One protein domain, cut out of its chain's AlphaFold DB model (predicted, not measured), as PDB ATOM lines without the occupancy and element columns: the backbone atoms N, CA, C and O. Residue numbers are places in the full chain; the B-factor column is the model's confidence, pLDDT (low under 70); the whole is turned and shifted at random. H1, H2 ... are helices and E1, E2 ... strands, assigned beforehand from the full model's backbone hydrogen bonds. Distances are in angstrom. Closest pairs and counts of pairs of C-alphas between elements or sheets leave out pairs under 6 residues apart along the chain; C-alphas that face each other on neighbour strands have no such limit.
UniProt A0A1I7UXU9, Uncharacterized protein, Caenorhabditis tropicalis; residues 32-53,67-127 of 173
ATOM      1  N   LEU A  32      27.505 -25.416 -27.238       60.72
ATOM      2  CA  LEU A  32      26.529 -25.147 -26.185       60.72
ATOM      3  C   LEU A  32      25.590 -24.019 -26.642       60.72
ATOM      4  O   LEU A  32      26.034 -22.890 -26.837       60.72
ATOM      5  N   ILE A  33      24.300 -24.315 -26.798       68.88
ATOM      6  CA  ILE A  33      23.280 -23.333 -27.194       68.88
ATOM      7  C   ILE A  33      22.738 -22.605 -25.963       68.88
ATOM      8  O   ILE A  33      22.549 -21.390 -25.973       68.88
ATOM      9  N   ALA A  34      22.436 -23.349 -24.900       67.19
ATOM     10  CA  ALA A  34      21.788 -22.805 -23.715       67.19
ATOM     11  C   ALA A  34      22.036 -23.681 -22.487       67.19
ATOM     12  O   ALA A  34      22.345 -24.863 -22.600       67.19
ATOM     13  N   ILE A  35      21.841 -23.101 -21.306       73.88
ATOM     14  CA  ILE A  35      21.741 -23.834 -20.045       73.88
ATOM     15  C   ILE A  35      20.301 -23.680 -19.560       73.88
ATOM     16  O   ILE A  35      19.808 -22.555 -19.429       73.88
ATOM     17  N   ARG A  36      19.618 -24.804 -19.334       68.94
ATOM     18  CA  ARG A  36      18.293 -24.854 -18.708       68.94
ATOM     19  C   ARG A  36      18.473 -25.139 -17.223       68.94
ATOM     20  O   ARG A  36      19.166 -26.087 -16.865       68.94
ATOM     21  N   ARG A  37      17.855 -24.326 -16.370       74.62
ATOM     22  CA  ARG A  37      17.832 -24.530 -14.916       74.62
ATOM     23  C   ARG A  37      16.465 -25.062 -14.517       74.62
ATOM     24  O   ARG A  37      15.465 -24.419 -14.825       74.62
ATOM     25  N   ILE A  38      16.427 -26.206 -13.841       68.00
ATOM     26  CA  ILE A  38      15.182 -26.791 -13.327       68.00
ATOM     27  C   ILE A  38      15.219 -26.899 -11.799       68.00
ATOM     28  O   ILE A  38      16.278 -27.130 -11.212       68.00
ATOM     29  N   PHE A  39      14.050 -26.743 -11.171       60.91
ATOM     30  CA  PHE A  39      13.852 -26.968  -9.738       60.91
ATOM     31  C   PHE A  39      13.279 -28.344  -9.480       60.91
ATOM     32  O   PHE A  39      12.154 -28.637  -9.872       60.91
ATOM     33  N   VAL A  40      14.032 -29.163  -8.761       68.31
ATOM     34  CA  VAL A  40      13.577 -30.478  -8.328       68.31
ATOM     35  C   VAL A  40      12.741 -30.346  -7.046       68.31
ATOM     36  O   VAL A  40      13.115 -29.567  -6.161       68.31
ATOM     37  N   PRO A  41      11.626 -31.096  -6.899       45.62
ATOM     38  CA  PRO A  41      10.942 -31.224  -5.614       45.62
ATOM     39  C   PRO A  41      11.940 -31.819  -4.620       45.62
ATOM     40  O   PRO A  41      12.401 -32.925  -4.877       45.62
ATOM     41  N   ASP A  42      12.287 -31.040  -3.587       55.75
ATOM     42  CA  ASP A  42      13.345 -31.213  -2.556       55.75
ATOM     43  C   ASP A  42      14.315 -30.011  -2.487       55.75
ATOM     44  O   ASP A  42      15.213 -29.974  -1.649       55.75
ATOM     45  N   GLY A  43      14.114 -28.979  -3.321       59.31
ATOM     46  CA  GLY A  43      14.850 -27.708  -3.226       59.31
ATOM     47  C   GLY A  43      16.229 -27.727  -3.887       59.31
ATOM     48  O   GLY A  43      17.050 -26.852  -3.620       59.31
ATOM     49  N   ILE A  44      16.486 -28.714  -4.748       62.09
ATOM     50  CA  ILE A  44      17.740 -28.859  -5.490       62.09
ATOM     51  C   ILE A  44      17.608 -28.146  -6.842       62.09
ATOM     52  O   ILE A  44      16.680 -28.420  -7.610       62.09
ATOM     53  N   GLU A  45      18.553 -27.255  -7.142       73.12
ATOM     54  CA  GLU A  45      18.701 -26.634  -8.462       73.12
ATOM     55  C   GLU A  45      19.630 -27.482  -9.345       73.12
ATOM     56  O   GLU A  45      20.742 -27.824  -8.938       73.12
ATOM     57  N   VAL A  46      19.184 -27.818 -10.561       73.75
ATOM     58  CA  VAL A  46      19.980 -28.583 -11.538       73.75
ATOM     59  C   VAL A  46      20.181 -27.758 -12.808       73.75
ATOM     60  O   VAL A  46      19.216 -27.277 -13.406       73.75
ATOM     61  N   GLU A  47      21.438 -27.620 -13.238       76.25
ATOM     62  CA  GLU A  47      21.819 -26.971 -14.496       76.25
ATOM     63  C   GLU A  47      22.060 -28.014 -15.596       76.25
ATOM     64  O   GLU A  47      22.891 -28.916 -15.454       76.25
ATOM     65  N   ILE A  48      21.338 -27.889 -16.710       72.62
ATOM     66  CA  ILE A  48      21.401 -28.821 -17.836       72.62
ATOM     67  C   ILE A  48      21.915 -28.084 -19.083       72.62
ATOM     68  O   ILE A  48      21.215 -27.206 -19.599       72.62
ATOM     69  N   PRO A  49      23.110 -28.433 -19.597       66.62
ATOM     70  CA  PRO A  49      23.623 -27.883 -20.848       66.62
ATOM     71  C   PRO A  49      22.896 -28.486 -22.061       66.62
ATOM     72  O   PRO A  49      22.782 -29.705 -22.189       66.62
ATOM     73  N   ILE A  50      22.420 -27.627 -22.962       69.00
ATOM     74  CA  ILE A  50      21.771 -27.980 -24.231       69.00
ATOM     75  C   ILE A  50      22.766 -27.723 -25.361       69.00
ATOM     76  O   ILE A  50      23.232 -26.596 -25.536       69.00
ATOM     77  N   PHE A  51      23.066 -28.761 -26.137       65.31
ATOM     78  CA  PHE A  51      24.025 -28.712 -27.238       65.31
ATOM     79  C   PHE A  51      23.328 -28.697 -28.603       65.31
ATOM     80  O   PHE A  51      22.292 -29.341 -28.776       65.31
ATOM     81  N   ASP A  52      23.925 -28.001 -29.570       55.75
ATOM     82  CA  ASP A  52      23.538 -28.022 -30.982       55.75
ATOM     83  C   ASP A  52      24.015 -29.327 -31.608       55.75
ATOM     84  O   ASP A  52      25.169 -29.464 -32.015       55.75
ATOM     85  N   VAL A  53      23.159 -30.342 -31.580       60.53
ATOM     86  CA  VAL A  53      23.507 -31.680 -32.047       60.53
ATOM     87  C   VAL A  53      22.623 -32.023 -33.238       60.53
ATOM     88  O   VAL A  53      21.591 -32.677 -33.109       60.53
ATOM     89  N   ASP A  67       1.093 -57.518 -48.424       88.50
ATOM     90  CA  ASP A  67      -0.301 -57.208 -48.777       88.50
ATOM     91  C   ASP A  67      -1.310 -57.687 -47.727       88.50
ATOM     92  O   ASP A  67      -2.339 -57.043 -47.518       88.50
ATOM     93  N   SER A  68      -0.994 -58.762 -46.999       87.88
ATOM     94  CA  SER A  68      -1.782 -59.195 -45.840       87.88
ATOM     95  C   SER A  68      -1.762 -58.152 -44.723       87.88
ATOM     96  O   SER A  68      -2.802 -57.866 -44.134       87.88
ATOM     97  N   TYR A  69      -0.605 -57.534 -44.477       82.81
ATOM     98  CA  TYR A  69      -0.464 -56.484 -43.476       82.81
ATOM     99  C   TYR A  69      -1.190 -55.201 -43.895       82.81
ATOM    100  O   TYR A  69      -1.900 -54.609 -43.091       82.81
ATOM    101  N   LYS A  70      -1.110 -54.811 -45.174       85.69
ATOM    102  CA  LYS A  70      -1.884 -53.674 -45.708       85.69
ATOM    103  C   LYS A  70      -3.393 -53.891 -45.586       85.69
ATOM    104  O   LYS A  70      -4.120 -52.958 -45.262       85.69
ATOM    105  N   ARG A  71      -3.872 -55.114 -45.841       86.38
ATOM    106  CA  ARG A  71      -5.293 -55.460 -45.701       86.38
ATOM    107  C   ARG A  71      -5.751 -55.366 -44.248       86.38
ATOM    108  O   ARG A  71      -6.789 -54.769 -43.993       86.38
ATOM    109  N   LEU A  72      -4.947 -55.889 -43.323       89.00
ATOM    110  CA  LEU A  72      -5.205 -55.787 -41.890       89.00
ATOM    111  C   LEU A  72      -5.255 -54.324 -41.430       89.00
ATOM    112  O   LEU A  72      -6.193 -53.944 -40.739       89.00
ATOM    113  N   LEU A  73      -4.295 -53.495 -41.853       84.19
ATOM    114  CA  LEU A  73      -4.302 -52.061 -41.546       84.19
ATOM    115  C   LEU A  73      -5.587 -51.387 -42.036       84.19
ATOM    116  O   LEU A  73      -6.207 -50.651 -41.280       84.19
ATOM    117  N   LYS A  74      -6.036 -51.708 -43.253       85.06
ATOM    118  CA  LYS A  74      -7.269 -51.156 -43.823       85.06
ATOM    119  C   LYS A  74      -8.529 -51.594 -43.063       85.06
ATOM    120  O   LYS A  74      -9.440 -50.795 -42.874       85.06
ATOM    121  N   GLU A  75      -8.592 -52.851 -42.628       82.25
ATOM    122  CA  GLU A  75      -9.700 -53.354 -41.803       82.25
ATOM    123  C   GLU A  75      -9.705 -52.703 -40.411       82.25
ATOM    124  O   GLU A  75     -10.769 -52.352 -39.900       82.25
ATOM    125  N   MET A  76      -8.527 -52.471 -39.822       79.19
ATOM    126  CA  MET A  76      -8.388 -51.740 -38.560       79.19
ATOM    127  C   MET A  76      -8.780 -50.265 -38.702       79.19
ATOM    128  O   MET A  76      -9.498 -49.756 -37.847       79.19
ATOM    129  N   GLU A  77      -8.369 -49.591 -39.777       77.56
ATOM    130  CA  GLU A  77      -8.765 -48.209 -40.081       77.56
ATOM    131  C   GLU A  77     -10.282 -48.089 -40.230       77.56
ATOM    132  O   GLU A  77     -10.900 -47.247 -39.585       77.56
ATOM    133  N   GLN A  78     -10.904 -48.996 -40.986       78.69
ATOM    134  CA  GLN A  78     -12.352 -49.017 -41.166       78.69
ATOM    135  C   GLN A  78     -13.100 -49.306 -39.853       78.69
ATOM    136  O   GLN A  78     -14.186 -48.775 -39.619       78.69
ATOM    137  N   PHE A  79     -12.536 -50.137 -38.973       75.25
ATOM    138  CA  PHE A  79     -13.096 -50.386 -37.644       75.25
ATOM    139  C   PHE A  79     -12.976 -49.166 -36.721       75.25
ATOM    140  O   PHE A  79     -13.899 -48.890 -35.956       75.25
ATOM    141  N   ILE A  80     -11.866 -48.427 -36.803       67.31
ATOM    142  CA  ILE A  80     -11.652 -47.188 -36.048       67.31
ATOM    143  C   ILE A  80     -12.605 -46.094 -36.551       67.31
ATOM    144  O   ILE A  80     -13.285 -45.490 -35.733       67.31
ATOM    145  N   GLU A  81     -12.739 -45.885 -37.863       68.75
ATOM    146  CA  GLU A  81     -13.657 -44.881 -38.431       68.75
ATOM    147  C   GLU A  81     -15.130 -45.161 -38.107       68.75
ATOM    148  O   GLU A  81     -15.896 -44.238 -37.833       68.75
ATOM    149  N   ASN A  82     -15.538 -46.432 -38.094       69.00
ATOM    150  CA  ASN A  82     -16.919 -46.811 -37.783       69.00
ATOM    151  C   ASN A  82     -17.243 -46.765 -36.283       69.00
ATOM    152  O   ASN A  82     -18.411 -46.885 -35.898       69.00
ATOM    153  N   ASN A  83     -16.239 -46.610 -35.418       69.19
ATOM    154  CA  ASN A  83     -16.450 -46.518 -33.985       69.19
ATOM    155  C   ASN A  83     -16.785 -45.067 -33.621       69.19
ATOM    156  O   ASN A  83     -15.910 -44.210 -33.563       69.19
ATOM    157  N   GLN A  84     -18.049 -44.789 -33.295       66.19
ATOM    158  CA  GLN A  84     -18.506 -43.456 -32.856       66.19
ATOM    159  C   GLN A  84     -17.760 -42.931 -31.613       66.19
ATOM    160  O   GLN A  84     -17.772 -41.739 -31.333       66.19
ATOM    161  N   ASN A  85     -17.082 -43.822 -30.883       68.19
ATOM    162  CA  ASN A  85     -16.261 -43.507 -29.718       68.19
ATOM    163  C   ASN A  85     -14.752 -43.479 -30.023       68.19
ATOM    164  O   ASN A  85     -13.958 -43.430 -29.088       68.19
ATOM    165  N   ALA A  86     -14.324 -43.558 -31.286       70.25
ATOM    166  CA  ALA A  86     -12.907 -43.642 -31.643       70.25
ATOM    167  C   ALA A  86     -12.096 -42.446 -31.139       70.25
ATOM    168  O   ALA A  86     -11.006 -42.640 -30.607       70.25
ATOM    169  N   GLU A  87     -12.643 -41.233 -31.228       73.19
ATOM    170  CA  GLU A  87     -12.006 -40.035 -30.669       73.19
ATOM    171  C   GLU A  87     -11.872 -40.131 -29.147       73.19
ATOM    172  O   GLU A  87     -10.789 -39.915 -28.610       73.19
ATOM    173  N   ARG A  88     -12.928 -40.585 -28.461       75.94
ATOM    174  CA  ARG A  88     -12.920 -40.798 -27.008       75.94
ATOM    175  C   ARG A  88     -11.907 -41.863 -26.579       75.94
ATOM    176  O   ARG A  88     -11.236 -41.706 -25.565       75.94
ATOM    177  N   TYR A  89     -11.784 -42.959 -27.327       75.62
ATOM    178  CA  TYR A  89     -10.788 -43.995 -27.047       75.62
ATOM    179  C   TYR A  89      -9.371 -43.535 -27.367       75.62
ATOM    180  O   TYR A  89      -8.443 -43.913 -26.654       75.62
ATOM    181  N   LYS A  90      -9.191 -42.717 -28.405       78.50
ATOM    182  CA  LYS A  90      -7.902 -42.111 -28.733       78.50
ATOM    183  C   LYS A  90      -7.445 -41.179 -27.611       78.50
ATOM    184  O   LYS A  90      -6.342 -41.370 -27.110       78.50
ATOM    185  N   GLU A  91      -8.316 -40.279 -27.160       75.19
ATOM    186  CA  GLU A  91      -8.059 -39.367 -26.040       75.19
ATOM    187  C   GLU A  91      -7.745 -40.139 -24.749       75.19
ATOM    188  O   GLU A  91      -6.710 -39.921 -24.128       75.19
ATOM    189  N   MET A  92      -8.565 -41.137 -24.403       73.12
ATOM    190  CA  MET A  92      -8.327 -41.999 -23.239       73.12
ATOM    191  C   MET A  92      -6.995 -42.756 -23.331       73.12
ATOM    192  O   MET A  92      -6.301 -42.930 -22.334       73.12
ATOM    193  N   THR A  93      -6.623 -43.229 -24.522       74.88
ATOM    194  CA  THR A  93      -5.361 -43.951 -24.728       74.88
ATOM    195  C   THR A  93      -4.160 -43.012 -24.630       74.88
ATOM    196  O   THR A  93      -3.126 -43.409 -24.096       74.88
ATOM    197  N   GLU A  94      -4.269 -41.785 -25.140       74.94
ATOM    198  CA  GLU A  94      -3.238 -40.753 -24.998       74.94
ATOM    199  C   GLU A  94      -3.044 -40.361 -23.526       74.94
ATOM    200  O   GLU A  94      -1.905 -40.364 -23.054       74.94
ATOM    201  N   ASP A  95      -4.132 -40.160 -22.778       75.25
ATOM    202  CA  ASP A  95      -4.094 -39.853 -21.343       75.25
ATOM    203  C   ASP A  95      -3.489 -41.004 -20.521       75.25
ATOM    204  O   ASP A  95      -2.557 -40.810 -19.738       75.25
ATOM    205  N   LEU A  96      -3.914 -42.249 -20.772       75.56
ATOM    206  CA  LEU A  96      -3.338 -43.427 -20.113       75.56
ATOM    207  C   LEU A  96      -1.845 -43.592 -20.419       75.56
ATOM    208  O   LEU A  96      -1.068 -43.921 -19.523       75.56
ATOM    209  N   ARG A  97      -1.419 -43.351 -21.665       77.38
ATOM    210  CA  ARG A  97       0.005 -43.383 -22.029       77.38
ATOM    211  C   ARG A  97       0.783 -42.313 -21.278       77.38
ATOM    212  O   ARG A  97       1.851 -42.617 -20.753       77.38
ATOM    213  N   GLN A  98       0.257 -41.094 -21.202       74.38
ATOM    214  CA  GLN A  98       0.891 -40.012 -20.457       74.38
ATOM    215  C   GLN A  98       0.991 -40.352 -18.966       74.38
ATOM    216  O   GLN A  98       2.053 -40.179 -18.368       74.38
ATOM    217  N   LYS A  99      -0.068 -40.912 -18.379       77.81
ATOM    218  CA  LYS A  99      -0.085 -41.343 -16.981       77.81
ATOM    219  C   LYS A  99       0.956 -42.425 -16.692       77.81
ATOM    220  O   LYS A  99       1.720 -42.281 -15.745       77.81
ATOM    221  N   ILE A 100       1.046 -43.454 -17.539       79.12
ATOM    222  CA  ILE A 100       2.048 -44.525 -17.406       79.12
ATOM    223  C   ILE A 100       3.469 -43.961 -17.511       79.12
ATOM    224  O   ILE A 100       4.336 -44.345 -16.732       79.12
ATOM    225  N   VAL A 101       3.718 -43.046 -18.453       75.12
ATOM    226  CA  VAL A 101       5.033 -42.404 -18.606       75.12
ATOM    227  C   VAL A 101       5.409 -41.623 -17.347       75.12
ATOM    228  O   VAL A 101       6.535 -41.752 -16.876       75.12
ATOM    229  N   ILE A 102       4.473 -40.863 -16.769       76.06
ATOM    230  CA  ILE A 102       4.705 -40.104 -15.534       76.06
ATOM    231  C   ILE A 102       4.966 -41.042 -14.352       76.06
ATOM    232  O   ILE A 102       5.954 -40.855 -13.646       76.06
ATOM    233  N   GLU A 103       4.126 -42.060 -14.150       78.88
ATOM    234  CA  GLU A 103       4.288 -43.023 -13.052       78.88
ATOM    235  C   GLU A 103       5.613 -43.790 -13.165       78.88
ATOM    236  O   GLU A 103       6.325 -43.957 -12.174       78.88
ATOM    237  N   HIS A 104       5.994 -44.206 -14.376       78.62
ATOM    238  CA  HIS A 104       7.273 -44.870 -14.612       78.62
ATOM    239  C   HIS A 104       8.445 -43.939 -14.296       78.62
ATOM    240  O   HIS A 104       9.344 -44.310 -13.544       78.62
ATOM    241  N   ALA A 105       8.412 -42.709 -14.806       72.00
ATOM    242  CA  ALA A 105       9.436 -41.710 -14.539       72.00
ATOM    243  C   ALA A 105       9.559 -41.414 -13.027       72.00
ATOM    244  O   ALA A 105      10.667 -41.309 -12.496       72.00
ATOM    245  N   GLU A 106       8.440 -41.311 -12.301       76.94
ATOM    246  CA  GLU A 106       8.421 -41.125 -10.842       76.94
ATOM    247  C   GLU A 106       9.005 -42.333 -10.103       76.94
ATOM    248  O   GLU A 106       9.771 -42.165  -9.151       76.94
ATOM    249  N   SER A 107       8.704 -43.547 -10.568       76.19
ATOM    250  CA  SER A 107       9.267 -44.775 -10.006       76.19
ATOM    251  C   SER A 107      10.786 -44.854 -10.198       76.19
ATOM    252  O   SER A 107      11.506 -45.246  -9.280       76.19
ATOM    253  N   GLU A 108      11.307 -44.403 -11.341       76.25
ATOM    254  CA  GLU A 108      12.747 -44.319 -11.581       76.25
ATOM    255  C   GLU A 108      13.403 -43.286 -10.659       76.25
ATOM    256  O   GLU A 108      14.432 -43.592 -10.053       76.25
ATOM    257  N   ARG A 109      12.774 -42.115 -10.464       76.25
ATOM    258  CA  ARG A 109      13.261 -41.071  -9.538       76.25
ATOM    259  C   ARG A 109      13.393 -41.595  -8.114       76.25
ATOM    260  O   ARG A 109      14.344 -41.270  -7.414       76.25
ATOM    261  N   LEU A 110      12.417 -42.383  -7.668       74.81
ATOM    262  CA  LEU A 110      12.388 -42.928  -6.311       74.81
ATOM    263  C   LEU A 110      13.373 -44.085  -6.113       74.81
ATOM    264  O   LEU A 110      13.801 -44.337  -4.990       74.81
ATOM    265  N   THR A 111      13.723 -44.800  -7.182       75.00
ATOM    266  CA  THR A 111      14.559 -46.007  -7.097       75.00
ATOM    267  C   THR A 111      16.034 -45.754  -7.378       75.00
ATOM    268  O   THR A 111      16.868 -46.565  -6.968       75.00
ATOM    269  N   LYS A 112      16.388 -44.661  -8.063       77.94
ATOM    270  CA  LYS A 112      17.766 -44.370  -8.480       77.94
ATOM    271  C   LYS A 112      18.114 -42.897  -8.313       77.94
ATOM    272  O   LYS A 112      17.278 -42.015  -8.455       77.94
ATOM    273  N   GLN A 113      19.394 -42.634  -8.061       77.88
ATOM    274  CA  GLN A 113      19.918 -41.275  -8.029       77.88
ATOM    275  C   GLN A 113      20.120 -40.777  -9.465       77.88
ATOM    276  O   GLN A 113      20.872 -41.378 -10.227       77.88
ATOM    277  N   PHE A 114      19.424 -39.702  -9.829       74.25
ATOM    278  CA  PHE A 114      19.428 -39.169 -11.190       74.25
ATOM    279  C   PHE A 114      20.676 -38.337 -11.494       74.25
ATOM    280  O   PHE A 114      21.084 -37.470 -10.720       74.25
ATOM    281  N   THR A 115      21.236 -38.560 -12.678       73.81
ATOM    282  CA  THR A 115      22.217 -37.700 -13.347       73.81
ATOM    283  C   THR A 115      21.535 -36.495 -14.005       73.81
ATOM    284  O   THR A 115      20.334 -36.507 -14.269       73.81
ATOM    285  N   ASN A 116      22.299 -35.451 -14.355       69.06
ATOM    286  CA  ASN A 116      21.757 -34.245 -15.011       69.06
ATOM    287  C   ASN A 116      20.991 -34.559 -16.313       69.06
ATOM    288  O   ASN A 116      20.013 -33.893 -16.642       69.06
ATOM    289  N   ARG A 117      21.405 -35.603 -17.045       70.56
ATOM    290  CA  ARG A 117      20.714 -36.072 -18.253       70.56
ATOM    291  C   ARG A 117      19.361 -36.714 -17.935       70.56
ATOM    292  O   ARG A 117      18.410 -36.518 -18.685       70.56
ATOM    293  N   GLU A 118      19.274 -37.490 -16.862       72.38
ATOM    294  CA  GLU A 118      18.026 -38.143 -16.442       72.38
ATOM    295  C   GLU A 118      17.034 -37.109 -15.902       72.38
ATOM    296  O   GLU A 118      15.857 -37.159 -16.241       72.38
ATOM    297  N   TRP A 119      17.527 -36.092 -15.191       72.06
ATOM    298  CA  TRP A 119      16.736 -34.930 -14.785       72.06
ATOM    299  C   TRP A 119      16.129 -34.164 -15.966       72.06
ATOM    300  O   TRP A 119      14.956 -33.793 -15.909       72.06
ATOM    301  N   TYR A 120      16.883 -33.982 -17.055       69.50
ATOM    302  CA  TYR A 120      16.359 -33.384 -18.287       69.50
ATOM    303  C   TYR A 120      15.176 -34.178 -18.845       69.50
ATOM    304  O   TYR A 120      14.090 -33.627 -19.026       69.50
ATOM    305  N   TRP A 121      15.357 -35.480 -19.070       72.12
ATOM    306  CA  TRP A 121      14.312 -36.320 -19.657       72.12
ATOM    307  C   TRP A 121      13.104 -36.491 -18.740       72.12
ATOM    308  O   TRP A 121      11.977 -36.448 -19.221       72.12
ATOM    309  N   TYR A 122      13.320 -36.594 -17.429       71.25
ATOM    310  CA  TYR A 122      12.246 -36.597 -16.439       71.25
ATOM    311  C   TYR A 122      11.421 -35.304 -16.496       71.25
ATOM    312  O   TYR A 122      10.188 -35.348 -16.456       71.25
ATOM    313  N   SER A 123      12.081 -34.150 -16.646       68.50
ATOM    314  CA  SER A 123      11.389 -32.863 -16.762       68.50
ATOM    315  C   SER A 123      10.562 -32.744 -18.045       68.50
ATOM    316  O   SER A 123       9.408 -32.319 -17.989       68.50
ATOM    317  N   GLU A 124      11.100 -33.214 -19.175       72.44
ATOM    318  CA  GLU A 124      10.398 -33.268 -20.463       72.44
ATOM    319  C   GLU A 124       9.192 -34.220 -20.429       72.44
ATOM    320  O   GLU A 124       8.120 -33.894 -20.940       72.44
ATOM    321  N   GLN A 125       9.346 -35.389 -19.802       69.62
ATOM    322  CA  GLN A 125       8.302 -36.416 -19.728       69.62
ATOM    323  C   GLN A 125       7.154 -36.026 -18.800       69.62
ATOM    324  O   GLN A 125       5.991 -36.290 -19.107       69.62
ATOM    325  N   THR A 126       7.462 -35.401 -17.664       66.25
ATOM    326  CA  THR A 126       6.443 -35.064 -16.665       66.25
ATOM    327  C   THR A 126       5.813 -33.700 -16.902       66.25
ATOM    328  O   THR A 126       4.675 -33.495 -16.486       66.25
ATOM    329  N   LYS A 127       6.516 -32.761 -17.555       66.31
ATOM    330  CA  LYS A 127       6.096 -31.354 -17.726       66.31
ATOM    331  C   LYS A 127       5.661 -30.671 -16.415       66.31
ATOM    332  O   LYS A 127       5.002 -29.638 -16.443       66.31
TER     333      LYS A 127
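What this domain is: This is residues 32 to 53 and 67 to 127 of the 173 residues of an uncharacterized protein of Caenorhabditis tropicalis (UniProt A0A1I7UXU9). A long helix, H2, makes most of the length of an extended shape, with H1 turning off at one end as the short arm of an L and H3 folding back along the other end. Residues 116 to 123 of H3 pack on a two-stranded hairpin, E1 and E2, so that the strands and H3 make a small head, while H1 sticks out far from it. The printed part has 83 residues, with two named strands and then three named helices in the order E1, E2, H1, H2, H3; the sheet, E1 - E2, is antiparallel, and the class is mixed, helices and strands. The whole is extended, with a radius of gyration of the C-alphas of 19.7 A, and spans 51 by 29 by 21 A.

Where its parts are: Strand E1, residues 32 to 40, begins at C-alpha 32 at (26.529, -25.147, -26.185) and is 22.7 A long from first to last C-alpha. Strand E2, residues 44 to 52, is 26.2 A long. After the cut, helix H1, residues 67 to 81, begins at C-alpha 67 at (-0.301, -57.208, -48.777) and is 20.9 A long. Helix H2, residues 86 to 111, is the longest, 36.9 A. Helix H3, residues 116 to 126, is 15.4 A long and ends at C-alpha 126 at (6.443, -35.064, -16.665).

How they stand to each other: E1 and E2 form a hairpin, antiparallel at 156 degrees between their directions. Within hydrogen-bond range are, for instance, N 36 and O 48 at 2.9 A and N 40 and O 44 at 3.0 A. E2 and H3 have 6 pairs of C-alphas within 8 A, the closest those of Ile 48 and Asn 116, 6.1 A. E1 and H3 have 1 such pair, the C-alphas of Ile 38 and Ser 123, 7.9 A. H3 touches H2, which takes part with residues 101 to 105 alone; the closest C-alphas are those of Ile 102 and Thr 126, 5.4 A. H2 and H3 form a helical hairpin, a shallow tilt of 30 degrees, opposite ways. H1 and H2 are close but not clearly touching, the closest C-alphas being those of Ile 80 and Ala 86, 5.8 A. Their lines are about perpendicular, at 76 degrees. H1 is apart from E1 and H3, and H2 is apart from both strands. In H1, H2 and H3 every O i to N i+4 pair is within hydrogen-bond range.

The domain as a whole: The two C-alphas farthest apart, those of Gly 43 and Asp 67, are 56.3 A apart. Residues 54 to 66 are not printed, and C-alphas 53 and 67 are 38.7 A apart across this cut. The links E1 to E2, H1 to H2 and H2 to H3 are tight. Residues 67 to 79, 81 to 88 and 91 to 97 stand free. The mean pLDDT of the printed part is 72.9; 28 residues are under 70, among them residues 38 to 44, 49 to 53 and 80 to 85.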